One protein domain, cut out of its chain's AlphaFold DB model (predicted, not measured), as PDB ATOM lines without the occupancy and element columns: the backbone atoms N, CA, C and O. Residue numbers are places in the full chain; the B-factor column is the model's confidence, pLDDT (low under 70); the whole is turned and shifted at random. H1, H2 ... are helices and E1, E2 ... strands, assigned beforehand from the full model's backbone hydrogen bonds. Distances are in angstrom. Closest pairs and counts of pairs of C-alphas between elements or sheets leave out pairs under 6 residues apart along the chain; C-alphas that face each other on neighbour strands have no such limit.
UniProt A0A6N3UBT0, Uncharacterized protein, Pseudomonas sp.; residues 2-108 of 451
ATOM      1  N   VAL A   2    -106.346 -49.075   5.997       82.25
ATOM      2  CA  VAL A   2    -106.428 -50.443   6.570       82.25
ATOM      3  C   VAL A   2    -106.006 -50.534   8.045       82.25
ATOM      4  O   VAL A   2    -106.711 -51.135   8.847       82.25
ATOM      5  N   THR A   3    -104.901 -49.898   8.442       89.38
ATOM      6  CA  THR A   3    -104.416 -49.934   9.838       89.38
ATOM      7  C   THR A   3    -105.379 -49.269  10.818       89.38
ATOM      8  O   THR A   3    -105.611 -49.796  11.897       89.38
ATOM      9  N   ARG A   4    -106.013 -48.158  10.421       90.00
ATOM     10  CA  ARG A   4    -107.070 -47.503  11.209       90.00
ATOM     11  C   ARG A   4    -108.286 -48.415  11.388       90.00
ATOM     12  O   ARG A   4    -108.826 -48.486  12.482       90.00
ATOM     13  N   TRP A   5    -108.696 -49.113  10.326       91.19
ATOM     14  CA  TRP A   5    -109.808 -50.064  10.390       91.19
ATOM     15  C   TRP A   5    -109.508 -51.231  11.336       91.19
ATOM     16  O   TRP A   5    -110.364 -51.569  12.148       91.19
ATOM     17  N   LEU A   6    -108.292 -51.791  11.267       91.06
ATOM     18  CA  LEU A   6    -107.840 -52.864  12.158       91.06
ATOM     19  C   LEU A   6    -107.752 -52.404  13.613       91.06
ATOM     20  O   LEU A   6    -108.202 -53.113  14.499       91.06
ATOM     21  N   ASN A   7    -107.217 -51.207  13.857       91.19
ATOM     22  CA  ASN A   7    -107.081 -50.670  15.209       91.19
ATOM     23  C   ASN A   7    -108.438 -50.394  15.875       91.19
ATOM     24  O   ASN A   7    -108.566 -50.493  17.087       91.19
ATOM     25  N   ALA A   8    -109.455 -50.042  15.086       93.81
ATOM     26  CA  ALA A   8    -110.777 -49.682  15.591       93.81
ATOM     27  C   ALA A   8    -111.728 -50.879  15.788       93.81
ATOM     28  O   ALA A   8    -112.870 -50.673  16.193       93.81
ATOM     29  N   ARG A   9    -111.322 -52.115  15.459       91.31
ATOM     30  CA  ARG A   9    -112.202 -53.295  15.495       91.31
ATOM     31  C   ARG A   9    -111.527 -54.487  16.157       91.31
ATOM     32  O   ARG A   9    -110.424 -54.871  15.785       91.31
ATOM     33  N   HIS A  10    -112.246 -55.148  17.059       91.56
ATOM     34  CA  HIS A  10    -111.849 -56.465  17.540       91.56
ATOM     35  C   HIS A  10    -112.177 -57.521  16.475       91.56
ATOM     36  O   HIS A  10    -113.342 -57.770  16.179       91.56
ATOM     37  N   THR A  11    -111.150 -58.115  15.863       88.00
ATOM     38  CA  THR A  11    -111.313 -59.082  14.761       88.00
ATOM     39  C   THR A  11    -111.505 -60.521  15.234       88.00
ATOM     40  O   THR A  11    -111.841 -61.370  14.416       88.00
ATOM     41  N   GLY A  12    -111.244 -60.819  16.514       89.81
ATOM     42  CA  GLY A  12    -111.211 -62.192  17.035       89.81
ATOM     43  C   GLY A  12    -110.125 -63.078  16.401       89.81
ATOM     44  O   GLY A  12    -110.159 -64.295  16.553       89.81
ATOM     45  N   LEU A  13    -109.175 -62.489  15.665       88.56
ATOM     46  CA  LEU A  13    -108.144 -63.186  14.895       88.56
ATOM     47  C   LEU A  13    -106.756 -62.615  15.201       88.56
ATOM     48  O   LEU A  13    -106.607 -61.420  15.458       88.56
ATOM     49  N   HIS A  14    -105.718 -63.444  15.071       88.50
ATOM     50  CA  HIS A  14    -104.329 -62.975  15.074       88.50
ATOM     51  C   HIS A  14    -103.953 -62.431  13.693       88.50
ATOM     52  O   HIS A  14    -103.640 -63.195  12.777       88.50
ATOM     53  N   VAL A  15    -104.029 -61.109  13.515       89.00
ATOM     54  CA  VAL A  15    -103.859 -60.456  12.208       89.00
ATOM     55  C   VAL A  15    -102.477 -59.815  12.087       89.00
ATOM     56  O   VAL A  15    -102.075 -59.004  12.916       89.00
ATOM     57  N   ARG A  16    -101.770 -60.121  10.995       89.25
ATOM     58  CA  ARG A  16    -100.558 -59.412  10.558       89.25
ATOM     59  C   ARG A  16    -100.804 -58.841   9.166       89.25
ATOM     60  O   ARG A  16    -101.291 -59.557   8.296       89.25
ATOM     61  N   VAL A  17    -100.467 -57.571   8.950       88.75
ATOM     62  CA  VAL A  17    -100.622 -56.902   7.649       88.75
ATOM     63  C   VAL A  17     -99.308 -56.295   7.182       88.75
ATOM     64  O   VAL A  17     -98.564 -55.730   7.977       88.75
ATOM     65  N   GLN A  18     -99.049 -56.387   5.880       85.88
ATOM     66  CA  GLN A  18     -97.866 -55.829   5.235       85.88
ATOM     67  C   GLN A  18     -98.306 -54.926   4.084       85.88
ATOM     68  O   GLN A  18     -99.064 -55.346   3.210       85.88
ATOM     69  N   VAL A  19     -97.838 -53.678   4.080       84.81
ATOM     70  CA  VAL A  19     -98.085 -52.754   2.966       84.81
ATOM     71  C   VAL A  19     -97.128 -53.098   1.830       84.81
ATOM     72  O   VAL A  19     -95.912 -53.137   2.032       84.81
ATOM     73  N   VAL A  20     -97.686 -53.323   0.641       83.31
ATOM     74  CA  VAL A  20     -96.935 -53.544  -0.598       83.31
ATOM     75  C   VAL A  20     -96.900 -52.229  -1.364       83.31
ATOM     76  O   VAL A  20     -97.928 -51.754  -1.840       83.31
ATOM     77  N   ARG A  21     -95.722 -51.611  -1.458       76.31
ATOM     78  CA  ARG A  21     -95.492 -50.504  -2.394       76.31
ATOM     79  C   ARG A  21     -95.090 -51.124  -3.728       76.31
ATOM     80  O   ARG A  21     -94.309 -52.073  -3.722       76.31
ATOM     81  N   ALA A  22     -95.634 -50.631  -4.840       65.31
ATOM     82  CA  ALA A  22     -95.214 -51.075  -6.166       65.31
ATOM     83  C   ALA A  22     -93.726 -50.729  -6.341       65.31
ATOM     84  O   ALA A  22     -93.375 -49.577  -6.576       65.31
ATOM     85  N   ALA A  23     -92.852 -51.708  -6.127       56.72
ATOM     86  CA  ALA A  23     -91.435 -51.586  -6.409       56.72
ATOM     87  C   ALA A  23     -91.229 -51.997  -7.867       56.72
ATOM     88  O   ALA A  23     -91.630 -53.094  -8.264       56.72
ATOM     89  N   GLY A  24     -90.654 -51.097  -8.665       55.78
ATOM     90  CA  GLY A  24     -90.242 -51.399 -10.028       55.78
ATOM     91  C   GLY A  24     -89.269 -52.576 -10.050       55.78
ATOM     92  O   GLY A  24     -88.387 -52.652  -9.201       55.78
ATOM     93  N   SER A  25     -89.490 -53.485 -11.003       55.00
ATOM     94  CA  SER A  25     -88.573 -54.514 -11.509       55.00
ATOM     95  C   SER A  25     -87.375 -54.866 -10.606       55.00
ATOM     96  O   SER A  25     -86.227 -54.589 -10.949       55.00
ATOM     97  N   ALA A  26     -87.627 -55.519  -9.472       61.00
ATOM     98  CA  ALA A  26     -86.582 -56.277  -8.792       61.00
ATOM     99  C   ALA A  26     -86.345 -57.586  -9.566       61.00
ATOM    100  O   ALA A  26     -87.297 -58.166 -10.094       61.00
ATOM    101  N   ALA A  27     -85.090 -58.038  -9.649       65.75
ATOM    102  CA  ALA A  27     -84.740 -59.322 -10.256       65.75
ATOM    103  C   ALA A  27     -85.601 -60.462  -9.667       65.75
ATOM    104  O   ALA A  27     -85.954 -60.401  -8.484       65.75
ATOM    105  N   PRO A  28     -85.963 -61.490 -10.459       68.12
ATOM    106  CA  PRO A  28     -86.775 -62.591  -9.960       68.12
ATOM    107  C   PRO A  28     -86.078 -63.264  -8.763       68.12
ATOM    108  O   PRO A  28     -84.875 -63.525  -8.836       68.12
ATOM    109  N   PRO A  29     -86.800 -63.552  -7.665       72.50
ATOM    110  CA  PRO A  29     -86.220 -64.222  -6.506       72.50
ATOM    111  C   PRO A  29     -85.661 -65.590  -6.899       72.50
ATOM    112  O   PRO A  29     -86.349 -66.381  -7.548       72.50
ATOM    113  N   LEU A  30     -84.439 -65.879  -6.457       80.44
ATOM    114  CA  LEU A  30     -83.838 -67.206  -6.549       80.44
ATOM    115  C   LEU A  30     -84.389 -68.072  -5.406       80.44
ATOM    116  O   LEU A  30     -84.205 -67.743  -4.235       80.44
ATOM    117  N   PHE A  31     -85.094 -69.148  -5.753       91.75
ATOM    118  CA  PHE A  31     -85.541 -70.187  -4.815       91.75
ATOM    119  C   PHE A  31     -84.575 -71.364  -4.838       91.75
ATOM    120  O   PHE A  31     -84.020 -71.667  -5.903       91.75
ATOM    121  N   TRP A  32     -84.447 -72.072  -3.718       90.12
ATOM    122  CA  TRP A  32     -83.679 -73.317  -3.673       90.12
ATOM    123  C   TRP A  32     -84.305 -74.361  -4.595       90.12
ATOM    124  O   TRP A  32     -85.522 -74.369  -4.795       90.12
ATOM    125  N   ASP A  33     -83.481 -75.198  -5.224       91.06
ATOM    126  CA  ASP A  33     -83.954 -76.174  -6.215       91.06
ATOM    127  C   ASP A  33     -84.839 -77.260  -5.580       91.06
ATOM    128  O   ASP A  33     -85.838 -77.669  -6.169       91.06
ATOM    129  N   ASP A  34     -84.530 -77.638  -4.345       93.50
ATOM    130  CA  ASP A  34     -85.270 -78.556  -3.473       93.50
ATOM    131  C   ASP A  34     -86.173 -77.828  -2.451       93.50
ATOM    132  O   ASP A  34     -86.786 -78.455  -1.580       93.50
ATOM    133  N   GLY A  35     -86.290 -76.502  -2.564       94.06
ATOM    134  CA  GLY A  35     -87.104 -75.664  -1.687       94.06
ATOM    135  C   GLY A  35     -88.609 -75.889  -1.860       94.06
ATOM    136  O   GLY A  35     -89.112 -76.133  -2.967       94.06
ATOM    137  N   PHE A  36     -89.387 -75.764  -0.779       92.81
ATOM    138  CA  PHE A  36     -90.844 -75.931  -0.870       92.81
ATOM    139  C   PHE A  36     -91.521 -74.838  -1.711       92.81
ATOM    140  O   PHE A  36     -92.601 -75.080  -2.256       92.81
ATOM    141  N   LEU A  37     -90.920 -73.650  -1.868       93.81
ATOM    142  CA  LEU A  37     -91.515 -72.571  -2.668       93.81
ATOM    143  C   LEU A  37     -91.631 -72.911  -4.160       93.81
ATOM    144  O   LEU A  37     -92.518 -72.379  -4.839       93.81
ATOM    145  N   ARG A  38     -90.799 -73.831  -4.668       93.19
ATOM    146  CA  ARG A  38     -90.921 -74.364  -6.036       93.19
ATOM    147  C   ARG A  38     -92.085 -75.337  -6.202       93.19
ATOM    148  O   ARG A  38     -92.588 -75.491  -7.310       93.19
ATOM    149  N   LYS A  39     -92.564 -75.932  -5.105       92.56
ATOM    150  CA  LYS A  39     -93.748 -76.807  -5.088       92.56
ATOM    151  C   LYS A  39     -95.060 -76.010  -5.123       92.56
ATOM    152  O   LYS A  39     -96.128 -76.589  -5.316       92.56
ATOM    153  N   LEU A  40     -95.006 -74.687  -4.933       91.94
ATOM    154  CA  LEU A  40     -96.180 -73.818  -4.945       91.94
ATOM    155  C   LEU A  40     -96.575 -73.398  -6.364       91.94
ATOM    156  O   LEU A  40     -95.760 -72.931  -7.158       91.94
ATOM    157  N   VAL A  41     -97.878 -73.445  -6.644       92.25
ATOM    158  CA  VAL A  41     -98.455 -72.788  -7.819       92.25
ATOM    159  C   VAL A  41     -98.640 -71.305  -7.502       92.25
ATOM    160  O   VAL A  41     -99.307 -70.944  -6.535       92.25
ATOM    161  N   TRP A  42     -98.085 -70.426  -8.335       89.94
ATOM    162  CA  TRP A  42     -98.183 -68.975  -8.156       89.94
ATOM    163  C   TRP A  42     -99.169 -68.364  -9.155       89.94
ATOM    164  O   TRP A  42     -98.877 -68.318 -10.351       89.94
ATOM    165  N   ARG A  43    -100.306 -67.846  -8.673       90.62
ATOM    166  CA  ARG A  43    -101.326 -67.195  -9.517       90.62
ATOM    167  C   ARG A  43    -100.812 -65.879 -10.105       90.62
ATOM    168  O   ARG A  43    -100.036 -65.165  -9.469       90.62
ATOM    169  N   GLN A  44    -101.273 -65.541 -11.308       88.94
ATOM    170  CA  GLN A  44    -101.030 -64.227 -11.900       88.94
ATOM    171  C   GLN A  44    -101.721 -63.145 -11.060       88.94
ATOM    172  O   GLN A  44    -102.929 -63.200 -10.836       88.94
ATOM    173  N   HIS A  45    -100.936 -62.197 -10.548       88.62
ATOM    174  CA  HIS A  45    -101.411 -61.082  -9.732       88.62
ATOM    175  C   HIS A  45    -100.365 -59.952  -9.743       88.62
ATOM    176  O   HIS A  45     -99.173 -60.273  -9.723       88.62
ATOM    177  N   PRO A  46    -100.752 -58.660  -9.685       88.00
ATOM    178  CA  PRO A  46     -99.801 -57.538  -9.665       88.00
ATOM    179  C   PRO A  46     -98.742 -57.598  -8.553       88.00
ATOM    180  O   PRO A  46     -97.648 -57.072  -8.701       88.00
ATOM    181  N   TYR A  47     -99.051 -58.260  -7.434       87.31
ATOM    182  CA  TYR A  47     -98.139 -58.411  -6.286       87.31
ATOM    183  C   TYR A  47     -97.446 -59.779  -6.213       87.31
ATOM    184  O   TYR A  47     -96.850 -60.103  -5.187       87.31
ATOM    185  N   ARG A  48     -97.544 -60.608  -7.264       87.88
ATOM    186  CA  ARG A  48     -96.992 -61.973  -7.280       87.88
ATOM    187  C   ARG A  48     -95.498 -61.979  -6.975       87.88
ATOM    188  O   ARG A  48     -95.069 -62.710  -6.089       87.88
ATOM    189  N   ASP A  49     -94.726 -61.169  -7.689       87.25
ATOM    190  CA  ASP A  49     -93.267 -61.198  -7.566       87.25
ATOM    191  C   ASP A  49     -92.794 -60.567  -6.256       87.25
ATOM    192  O   ASP A  49     -91.871 -61.080  -5.627       87.25
ATOM    193  N   TRP A  50     -93.518 -59.560  -5.754       88.00
ATOM    194  CA  TRP A  50     -93.319 -59.073  -4.391       88.00
ATOM    195  C   TRP A  50     -93.528 -60.186  -3.352       88.00
ATOM    196  O   TRP A  50     -92.704 -60.345  -2.454       88.00
ATOM    197  N   LEU A  51     -94.594 -60.991  -3.475       88.88
ATOM    198  CA  LEU A  51     -94.874 -62.083  -2.535       88.88
ATOM    199  C   LEU A  51     -93.814 -63.187  -2.620       88.88
ATOM    200  O   LEU A  51     -93.389 -63.698  -1.587       88.88
ATOM    201  N   LYS A  52     -93.358 -63.527  -3.832       90.12
ATOM    202  CA  LYS A  52     -92.246 -64.460  -4.034       90.12
ATOM    203  C   LYS A  52     -90.972 -63.974  -3.339       90.12
ATOM    204  O   LYS A  52     -90.358 -64.740  -2.606       90.12
ATOM    205  N   GLN A  53     -90.619 -62.699  -3.509       88.31
ATOM    206  CA  GLN A  53     -89.462 -62.091  -2.846       88.31
ATOM    207  C   GLN A  53     -89.639 -62.043  -1.323       88.31
ATOM    208  O   GLN A  53     -88.691 -62.248  -0.574       88.31
ATOM    209  N   HIS A  54     -90.852 -61.779  -0.836       88.25
ATOM    210  CA  HIS A  54     -91.138 -61.760   0.597       88.25
ATOM    211  C   HIS A  54     -91.015 -63.149   1.236       88.25
ATOM    212  O   HIS A  54     -90.588 -63.267   2.386       88.25
ATOM    213  N   LEU A  55     -91.415 -64.192   0.505       90.81
ATOM    214  CA  LEU A  55     -91.389 -65.569   0.979       90.81
ATOM    215  C   LEU A  55     -90.037 -66.258   0.779       90.81
ATOM    216  O   LEU A  55     -89.784 -67.204   1.510       90.81
ATOM    217  N   SER A  56     -89.158 -65.787  -0.113       91.25
ATOM    218  CA  SER A  56     -87.861 -66.438  -0.385       91.25
ATOM    219  C   SER A  56     -86.996 -66.618   0.867       91.25
ATOM    220  O   SER A  56     -86.407 -67.670   1.061       91.25
ATOM    221  N   ARG A  57     -87.005 -65.648   1.790       88.44
ATOM    222  CA  ARG A  57     -86.319 -65.746   3.098       88.44
ATOM    223  C   ARG A  57     -86.897 -66.808   4.048       88.44
ATOM    224  O   ARG A  57     -86.379 -67.003   5.142       88.44
ATOM    225  N   HIS A  58     -88.042 -67.379   3.696       90.94
ATOM    226  CA  HIS A  58     -88.740 -68.408   4.452       90.94
ATOM    227  C   HIS A  58     -88.735 -69.756   3.729       90.94
ATOM    228  O   HIS A  58     -89.393 -70.660   4.240       90.94
ATOM    229  N   ASP A  59     -88.059 -69.877   2.577       93.94
ATOM    230  CA  ASP A  59     -87.895 -71.155   1.878       93.94
ATOM    231  C   ASP A  59     -87.135 -72.149   2.764       93.94
ATOM    232  O   ASP A  59     -86.338 -71.755   3.617       93.94
ATOM    233  N   LEU A  60     -87.442 -73.432   2.597       95.00
ATOM    234  CA  LEU A  60     -86.840 -74.520   3.363       95.00
ATOM    235  C   LEU A  60     -86.543 -75.692   2.432       95.00
ATOM    236  O   LEU A  60     -87.414 -76.068   1.638       95.00
ATOM    237  N   HIS A  61     -85.361 -76.288   2.584       95.88
ATOM    238  CA  HIS A  61     -84.961 -77.520   1.909       95.88
ATOM    239  C   HIS A  61     -85.937 -78.642   2.274       95.88
ATOM    240  O   HIS A  61     -86.142 -78.949   3.450       95.88
ATOM    241  N   CYS A  62     -86.587 -79.242   1.281       96.50
ATOM    242  CA  CYS A  62     -87.445 -80.396   1.515       96.50
ATOM    243  C   CYS A  62     -86.593 -81.665   1.555       96.50
ATOM    244  O   CYS A  62     -86.095 -82.093   0.519       96.50
ATOM    245  N   VAL A  63     -86.491 -82.279   2.729       96.62
ATOM    246  CA  VAL A  63     -85.692 -83.486   2.959       96.62
ATOM    247  C   VAL A  63     -86.589 -84.671   3.305       96.62
ATOM    248  O   VAL A  63     -87.637 -84.510   3.938       96.62
ATOM    249  N   ASP A  64     -86.177 -85.868   2.894       95.00
ATOM    250  CA  ASP A  64     -86.988 -87.082   3.038       95.00
ATOM    251  C   ASP A  64     -86.726 -87.844   4.349       95.00
ATOM    252  O   ASP A  64     -87.482 -88.757   4.682       95.00
ATOM    253  N   SER A  65     -85.684 -87.482   5.108       95.38
ATOM    254  CA  SER A  65     -85.307 -88.172   6.347       95.38
ATOM    255  C   SER A  65     -84.812 -87.226   7.443       95.38
ATOM    256  O   SER A  65     -84.448 -86.075   7.186       95.38
ATOM    257  N   THR A  66     -84.802 -87.718   8.683       93.81
ATOM    258  CA  THR A  66     -84.284 -86.992   9.852       93.81
ATOM    259  C   THR A  66     -82.776 -86.780   9.780       93.81
ATOM    260  O   THR A  66     -82.301 -85.720  10.157       93.81
ATOM    261  N   GLU A  67     -82.028 -87.723   9.206       94.50
ATOM    262  CA  GLU A  67     -80.573 -87.613   9.047       94.50
ATOM    263  C   GLU A  67     -80.216 -86.483   8.073       94.50
ATOM    264  O   GLU A  67     -79.305 -85.693   8.321       94.50
ATOM    265  N   ALA A  68     -80.969 -86.370   6.972       93.06
ATOM    266  CA  ALA A  68     -80.818 -85.271   6.026       93.06
ATOM    267  C   ALA A  68     -81.235 -83.924   6.646       93.06
ATOM    268  O   ALA A  68     -80.587 -82.907   6.396       93.06
ATOM    269  N   LEU A  69     -82.285 -83.923   7.475       93.75
ATOM    270  CA  LEU A  69     -82.739 -82.750   8.227       93.75
ATOM    271  C   LEU A  69     -81.691 -82.267   9.245       93.75
ATOM    272  O   LEU A  69     -81.473 -81.064   9.357       93.75
ATOM    273  N   ASP A  70     -80.998 -83.169   9.938       92.88
ATOM    274  CA  ASP A  70     -79.943 -82.814  10.896       92.88
ATOM    275  C   ASP A  70     -78.730 -82.167  10.208       92.88
ATOM    276  O   ASP A  70     -78.168 -81.186  10.711       92.88
ATOM    277  N   ALA A  71     -78.356 -82.682   9.032       92.38
ATOM    278  CA  ALA A  71     -77.222 -82.198   8.247       92.38
ATOM    279  C   ALA A  71     -77.508 -80.903   7.467       92.38
ATOM    280  O   ALA A  71     -76.565 -80.209   7.080       92.38
ATOM    281  N   THR A  72     -78.781 -80.566   7.233       93.62
ATOM    282  CA  THR A  72     -79.183 -79.483   6.322       93.62
ATOM    283  C   THR A  72     -79.920 -78.378   7.080       93.62
ATOM    284  O   THR A  72     -81.135 -78.480   7.264       93.62
ATOM    285  N   PRO A  73     -79.225 -77.293   7.491       92.31
ATOM    286  CA  PRO A  73     -79.863 -76.107   8.055       92.31
ATOM    287  C   PRO A  73     -80.996 -75.594   7.162       92.31
ATOM    288  O   PRO A  73     -80.883 -75.630   5.940       92.31
ATOM    289  N   PHE A  74     -82.055 -75.049   7.771       94.06
ATOM    290  CA  PHE A  74     -83.227 -74.532   7.052       94.06
ATOM    291  C   PHE A  74     -83.964 -75.610   6.235       94.06
ATOM    292  O   PHE A  74     -84.274 -75.409   5.064       94.06
ATOM    293  N   SER A  75     -84.280 -76.753   6.847       96.50
ATOM    294  CA  SER A  75     -84.951 -77.882   6.189       96.50
ATOM    295  C   SER A  75     -86.312 -78.237   6.805       96.50
ATOM    296  O   SER A  75     -86.673 -77.795   7.899       96.50
ATOM    297  N   THR A  76     -87.115 -79.015   6.077       95.81
ATOM    298  CA  THR A  76     -88.401 -79.553   6.541       95.81
ATOM    299  C   THR A  76     -88.648 -80.956   6.001       95.81
ATOM    300  O   THR A  76     -88.373 -81.229   4.832       95.81
ATOM    301  N   THR A  77     -89.254 -81.818   6.821       95.69
ATOM    302  CA  THR A  77     -89.766 -83.130   6.385       95.69
ATOM    303  C   THR A  77     -91.243 -83.060   6.007       95.69
ATOM    304  O   THR A  77     -91.954 -82.105   6.345       95.69
ATOM    305  N   ARG A  78     -91.735 -84.101   5.324       93.69
ATOM    306  CA  ARG A  78     -93.154 -84.251   4.960       93.69
ATOM    307  C   ARG A  78     -94.065 -84.363   6.186       93.69
ATOM    308  O   ARG A  78     -95.202 -83.900   6.154       93.69
ATOM    309  N   GLU A  79     -93.566 -84.948   7.266       93.50
ATOM    310  CA  GLU A  79     -94.274 -85.170   8.528       93.50
ATOM    311  C   GLU A  79     -94.389 -83.885   9.375       93.50
ATOM    312  O   GLU A  79     -95.044 -83.893  10.417       93.50
ATOM    313  N   GLY A  80     -93.802 -82.769   8.918       92.62
ATOM    314  CA  GLY A  80     -93.980 -81.438   9.504       92.62
ATOM    315  C   GLY A  80     -92.935 -81.040  10.550       92.62
ATOM    316  O   GLY A  80     -93.168 -80.087  11.297       92.62
ATOM    317  N   LEU A  81     -91.800 -81.748  10.616       94.75
ATOM    318  CA  LEU A  81     -90.646 -81.326  11.409       94.75
ATOM    319  C   LEU A  81     -89.865 -80.268  10.627       94.75
ATOM    320  O   LEU A  81     -89.506 -80.496   9.475       94.75
ATOM    321  N   VAL A  82     -89.621 -79.117  11.250       94.75
ATOM    322  CA  VAL A  82     -88.981 -77.959  10.620       94.75
ATOM    323  C   VAL A  82     -87.722 -77.578  11.388       94.75
ATOM    324  O   VAL A  82     -87.782 -77.381  12.599       94.75
ATOM    325  N   GLN A  83     -86.611 -77.378  10.687       94.81
ATOM    326  CA  GLN A  83     -85.394 -76.785  11.230       94.81
ATOM    327  C   GLN A  83     -85.245 -75.356  10.687       94.81
ATOM    328  O   GLN A  83     -85.186 -75.156   9.479       94.81
ATOM    329  N   ARG A  84     -85.226 -74.337  11.558       88.81
ATOM    330  CA  ARG A  84     -85.138 -72.911  11.140       88.81
ATOM    331  C   ARG A  84     -83.776 -72.270  11.371       88.81
ATOM    332  O   ARG A  84     -83.539 -71.167  10.901       88.81
ATOM    333  N   GLU A  85     -82.930 -72.944  12.124       88.81
ATOM    334  CA  GLU A  85     -81.533 -72.616  12.375       88.81
ATOM    335  C   GLU A  85     -80.840 -73.926  12.751       88.81
ATOM    336  O   GLU A  85     -81.500 -74.856  13.228       88.81
ATOM    337  N   HIS A  86     -79.539 -74.033  12.489       89.62
ATOM    338  CA  HIS A  86     -78.812 -75.278  12.720       89.62
ATOM    339  C   HIS A  86     -78.974 -75.741  14.178       89.62
ATOM    340  O   HIS A  86     -78.742 -74.974  15.110       89.62
ATOM    341  N   GLY A  87     -79.423 -76.984  14.366       87.56
ATOM    342  CA  GLY A  87     -79.645 -77.581  15.686       87.56
ATOM    343  C   GLY A  87     -80.958 -77.205  16.391       87.56
ATOM    344  O   GLY A  87     -81.190 -77.688  17.498       87.56
ATOM    345  N   ARG A  88     -81.847 -76.395  15.789       92.12
ATOM    346  CA  ARG A  88     -83.160 -76.068  16.381       92.12
ATOM    347  C   ARG A  88     -84.327 -76.568  15.541       92.12
ATOM    348  O   ARG A  88     -84.585 -76.069  14.443       92.12
ATOM    349  N   PHE A  89     -85.103 -77.462  16.144       94.06
ATOM    350  CA  PHE A  89     -86.229 -78.137  15.511       94.06
ATOM    351  C   PHE A  89     -87.569 -77.710  16.115       94.06
ATOM    352  O   PHE A  89     -87.707 -77.519  17.323       94.06
ATOM    353  N   GLU A  90     -88.575 -77.568  15.261       93.94
ATOM    354  CA  GLU A  90     -89.939 -77.196  15.613       93.94
ATOM    355  C   GLU A  90     -90.903 -78.196  14.967       93.94
ATOM    356  O   GLU A  90     -90.886 -78.388  13.750       93.94
ATOM    357  N   LYS A  91     -91.774 -78.813  15.772       93.88
ATOM    358  CA  LYS A  91     -92.870 -79.665  15.293       93.88
ATOM    359  C   LYS A  91     -94.198 -79.134  15.817       93.88
ATOM    360  O   LYS A  91     -94.348 -78.897  17.014       93.88
ATOM    361  N   LYS A  92     -95.167 -78.920  14.925       87.12
ATOM    362  CA  LYS A  92     -96.473 -78.317  15.258       87.12
ATOM    363  C   LYS A  92     -97.610 -79.333  15.202       87.12
ATOM    364  O   LYS A  92     -98.552 -79.162  14.437       87.12
ATOM    365  N   ASP A  93     -97.566 -80.328  16.083       90.69
ATOM    366  CA  ASP A  93     -98.546 -81.430  16.147       90.69
ATOM    367  C   ASP A  93     -99.863 -81.075  16.872       90.69
ATOM    368  O   ASP A  93    -100.625 -81.947  17.280       90.69
ATOM    369  N   GLN A  94    -100.183 -79.783  17.014       88.94
ATOM    370  CA  GLN A  94    -101.480 -79.331  17.548       88.94
ATOM    371  C   GLN A  94    -102.660 -79.806  16.681       88.94
ATOM    372  O   GLN A  94    -103.797 -79.892  17.145       88.94
ATOM    373  N   ALA A  95    -102.390 -80.101  15.409       86.38
ATOM    374  CA  ALA A  95    -103.267 -80.840  14.519       86.38
ATOM    375  C   ALA A  95    -102.437 -81.859  13.734       86.38
ATOM    376  O   ALA A  95    -101.251 -81.638  13.487       86.38
ATOM    377  N   ARG A  96    -103.069 -82.958  13.310       90.06
ATOM    378  CA  ARG A  96    -102.395 -83.944  12.464       90.06
ATOM    379  C   ARG A  96    -102.002 -83.308  11.131       90.06
ATOM    380  O   ARG A  96    -102.807 -82.602  10.522       90.06
ATOM    381  N   VAL A  97    -100.790 -83.596  10.658       89.06
ATOM    382  CA  VAL A  97    -100.261 -83.052   9.395       89.06
ATOM    383  C   VAL A  97    -101.109 -83.458   8.179       89.06
ATOM    384  O   VAL A  97    -101.262 -82.682   7.235       89.06
ATOM    385  N   ASP A  98    -101.738 -84.634   8.238       89.62
ATOM    386  CA  ASP A  98    -102.632 -85.183   7.214       89.62
ATOM    387  C   ASP A  98    -104.084 -84.665   7.307       89.62
ATOM    388  O   ASP A  98    -104.911 -84.980   6.446       89.62
ATOM    389  N   ASP A  99    -104.415 -83.824   8.298       90.38
ATOM    390  CA  ASP A  99    -105.746 -83.232   8.423       90.38
ATOM    391  C   ASP A  99    -105.955 -82.100   7.407       90.38
ATOM    392  O   ASP A  99    -105.735 -80.910   7.662       90.38
ATOM    393  N   ARG A 100    -106.488 -82.480   6.245       87.94
ATOM    394  CA  ARG A 100    -106.835 -81.569   5.145       87.94
ATOM    395  C   ARG A 100    -107.806 -80.455   5.551       87.94
ATOM    396  O   ARG A 100    -107.853 -79.426   4.880       87.94
ATOM    397  N   ARG A 101    -108.560 -80.602   6.649       85.19
ATOM    398  CA  ARG A 101    -109.449 -79.544   7.167       85.19
ATOM    399  C   ARG A 101    -108.673 -78.389   7.788       85.19
ATOM    400  O   ARG A 101    -109.269 -77.349   8.052       85.19
ATOM    401  N   ARG A 102    -107.379 -78.557   8.065       85.88
ATOM    402  CA  ARG A 102    -106.501 -77.529   8.644       85.88
ATOM    403  C   ARG A 102    -105.587 -76.880   7.609       85.88
ATOM    404  O   ARG A 102    -104.981 -75.857   7.913       85.88
ATOM    405  N   TRP A 103    -105.518 -77.419   6.393       87.19
ATOM    406  CA  TRP A 103    -104.708 -76.854   5.320       87.19
ATOM    407  C   TRP A 103    -105.297 -75.519   4.842       87.19
ATOM    408  O   TRP A 103    -106.483 -75.418   4.521       87.19
ATOM    409  N   CYS A 104    -104.455 -74.484   4.813       85.94
ATOM    410  CA  CYS A 104    -104.836 -73.112   4.446       85.94
ATOM    411  C   CYS A 104    -104.193 -72.637   3.132       85.94
ATOM    412  O   CYS A 104    -104.418 -71.503   2.717       85.94
ATOM    413  N   LEU A 105    -103.374 -73.476   2.495       86.81
ATOM    414  CA  LEU A 105    -102.709 -73.155   1.239       86.81
ATOM    415  C   LEU A 105    -103.652 -73.413   0.055       86.81
ATOM    416  O   LEU A 105    -104.188 -74.509  -0.087       86.81
ATOM    417  N   GLY A 106    -103.828 -72.415  -0.812       86.25
ATOM    418  CA  GLY A 106    -104.641 -72.520  -2.023       86.25
ATOM    419  C   GLY A 106    -105.296 -71.195  -2.407       86.25
ATOM    420  O   GLY A 106    -105.124 -70.179  -1.739       86.25
ATOM    421  N   PHE A 107    -106.061 -71.204  -3.501       87.88
ATOM    422  CA  PHE A 107    -106.781 -70.021  -3.999       87.88
ATOM    423  C   PHE A 107    -108.267 -70.001  -3.627       87.88
ATOM    424  O   PHE A 107    -108.963 -69.040  -3.944       87.88
ATOM    425  N   SER A 108    -108.765 -71.071  -3.004       86.50
ATOM    426  CA  SER A 108    -110.166 -71.236  -2.631       86.50
ATOM    427  C   SER A 108    -110.302 -72.179  -1.438       86.50
ATOM    428  O   SER A 108    -109.566 -73.158  -1.327       86.50
TER     429      SER A 108
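Overview. This is residues 2 to 108 of the 451 residues of an uncharacterized protein of Pseudomonas sp. (UniProt A0A6N3UBT0). With little regular structure, this is a loose chain, mostly loop: H1 lies at one end, H4 and the hairpin E1 E2 at the other, with H2 and H3 between. Residues 7 to 14 and 99 to 104 stick out. The 107 printed residues, 34 in named elements, hold H1 H2 H3 H4 E1 E2 in order, class mixed, with one antiparallel sheet. The radius of gyration of the C-alphas is 16.8 A; the spans are 47 by 37 by 27 A.

Along the chain. H1, residues 2 to 7, begins at C-alpha 2 (-106.428, -50.443, 6.570). H2 is residues 36 to 39; H3, residues 48 to 56, is 12.3 A long; H4 is residues 66 to 71. E1, residues 81 to 85, is 12.6 A long; E2, residues 88 to 91, ends at C-alpha 91 (-92.870, -79.665, 15.293).

Arrangement. H1 is apart from the other elements. H2 and H3 are close but not clearly touching; their closest C-alphas, Leu 37 and Ser 56, are 7.5 A apart. The closest C-alphas of H4 and E1, Leu 69 and Gln 83, are 7.2 A apart. In the antiparallel hairpin E1 E2, N 82 and O 90 are 2.9 A apart, within hydrogen-bond range. H1, H3 and H4 have every O i to N i+4 pair within range; H2 is too short for one.

Size, cuts and confidence. The farthest C-alphas, Ala 8 and Glu 67, are 48.9 A apart. The printed part has no cut; H1 to H2 is a long link. Residues 22 to 28 have pLDDT under 70.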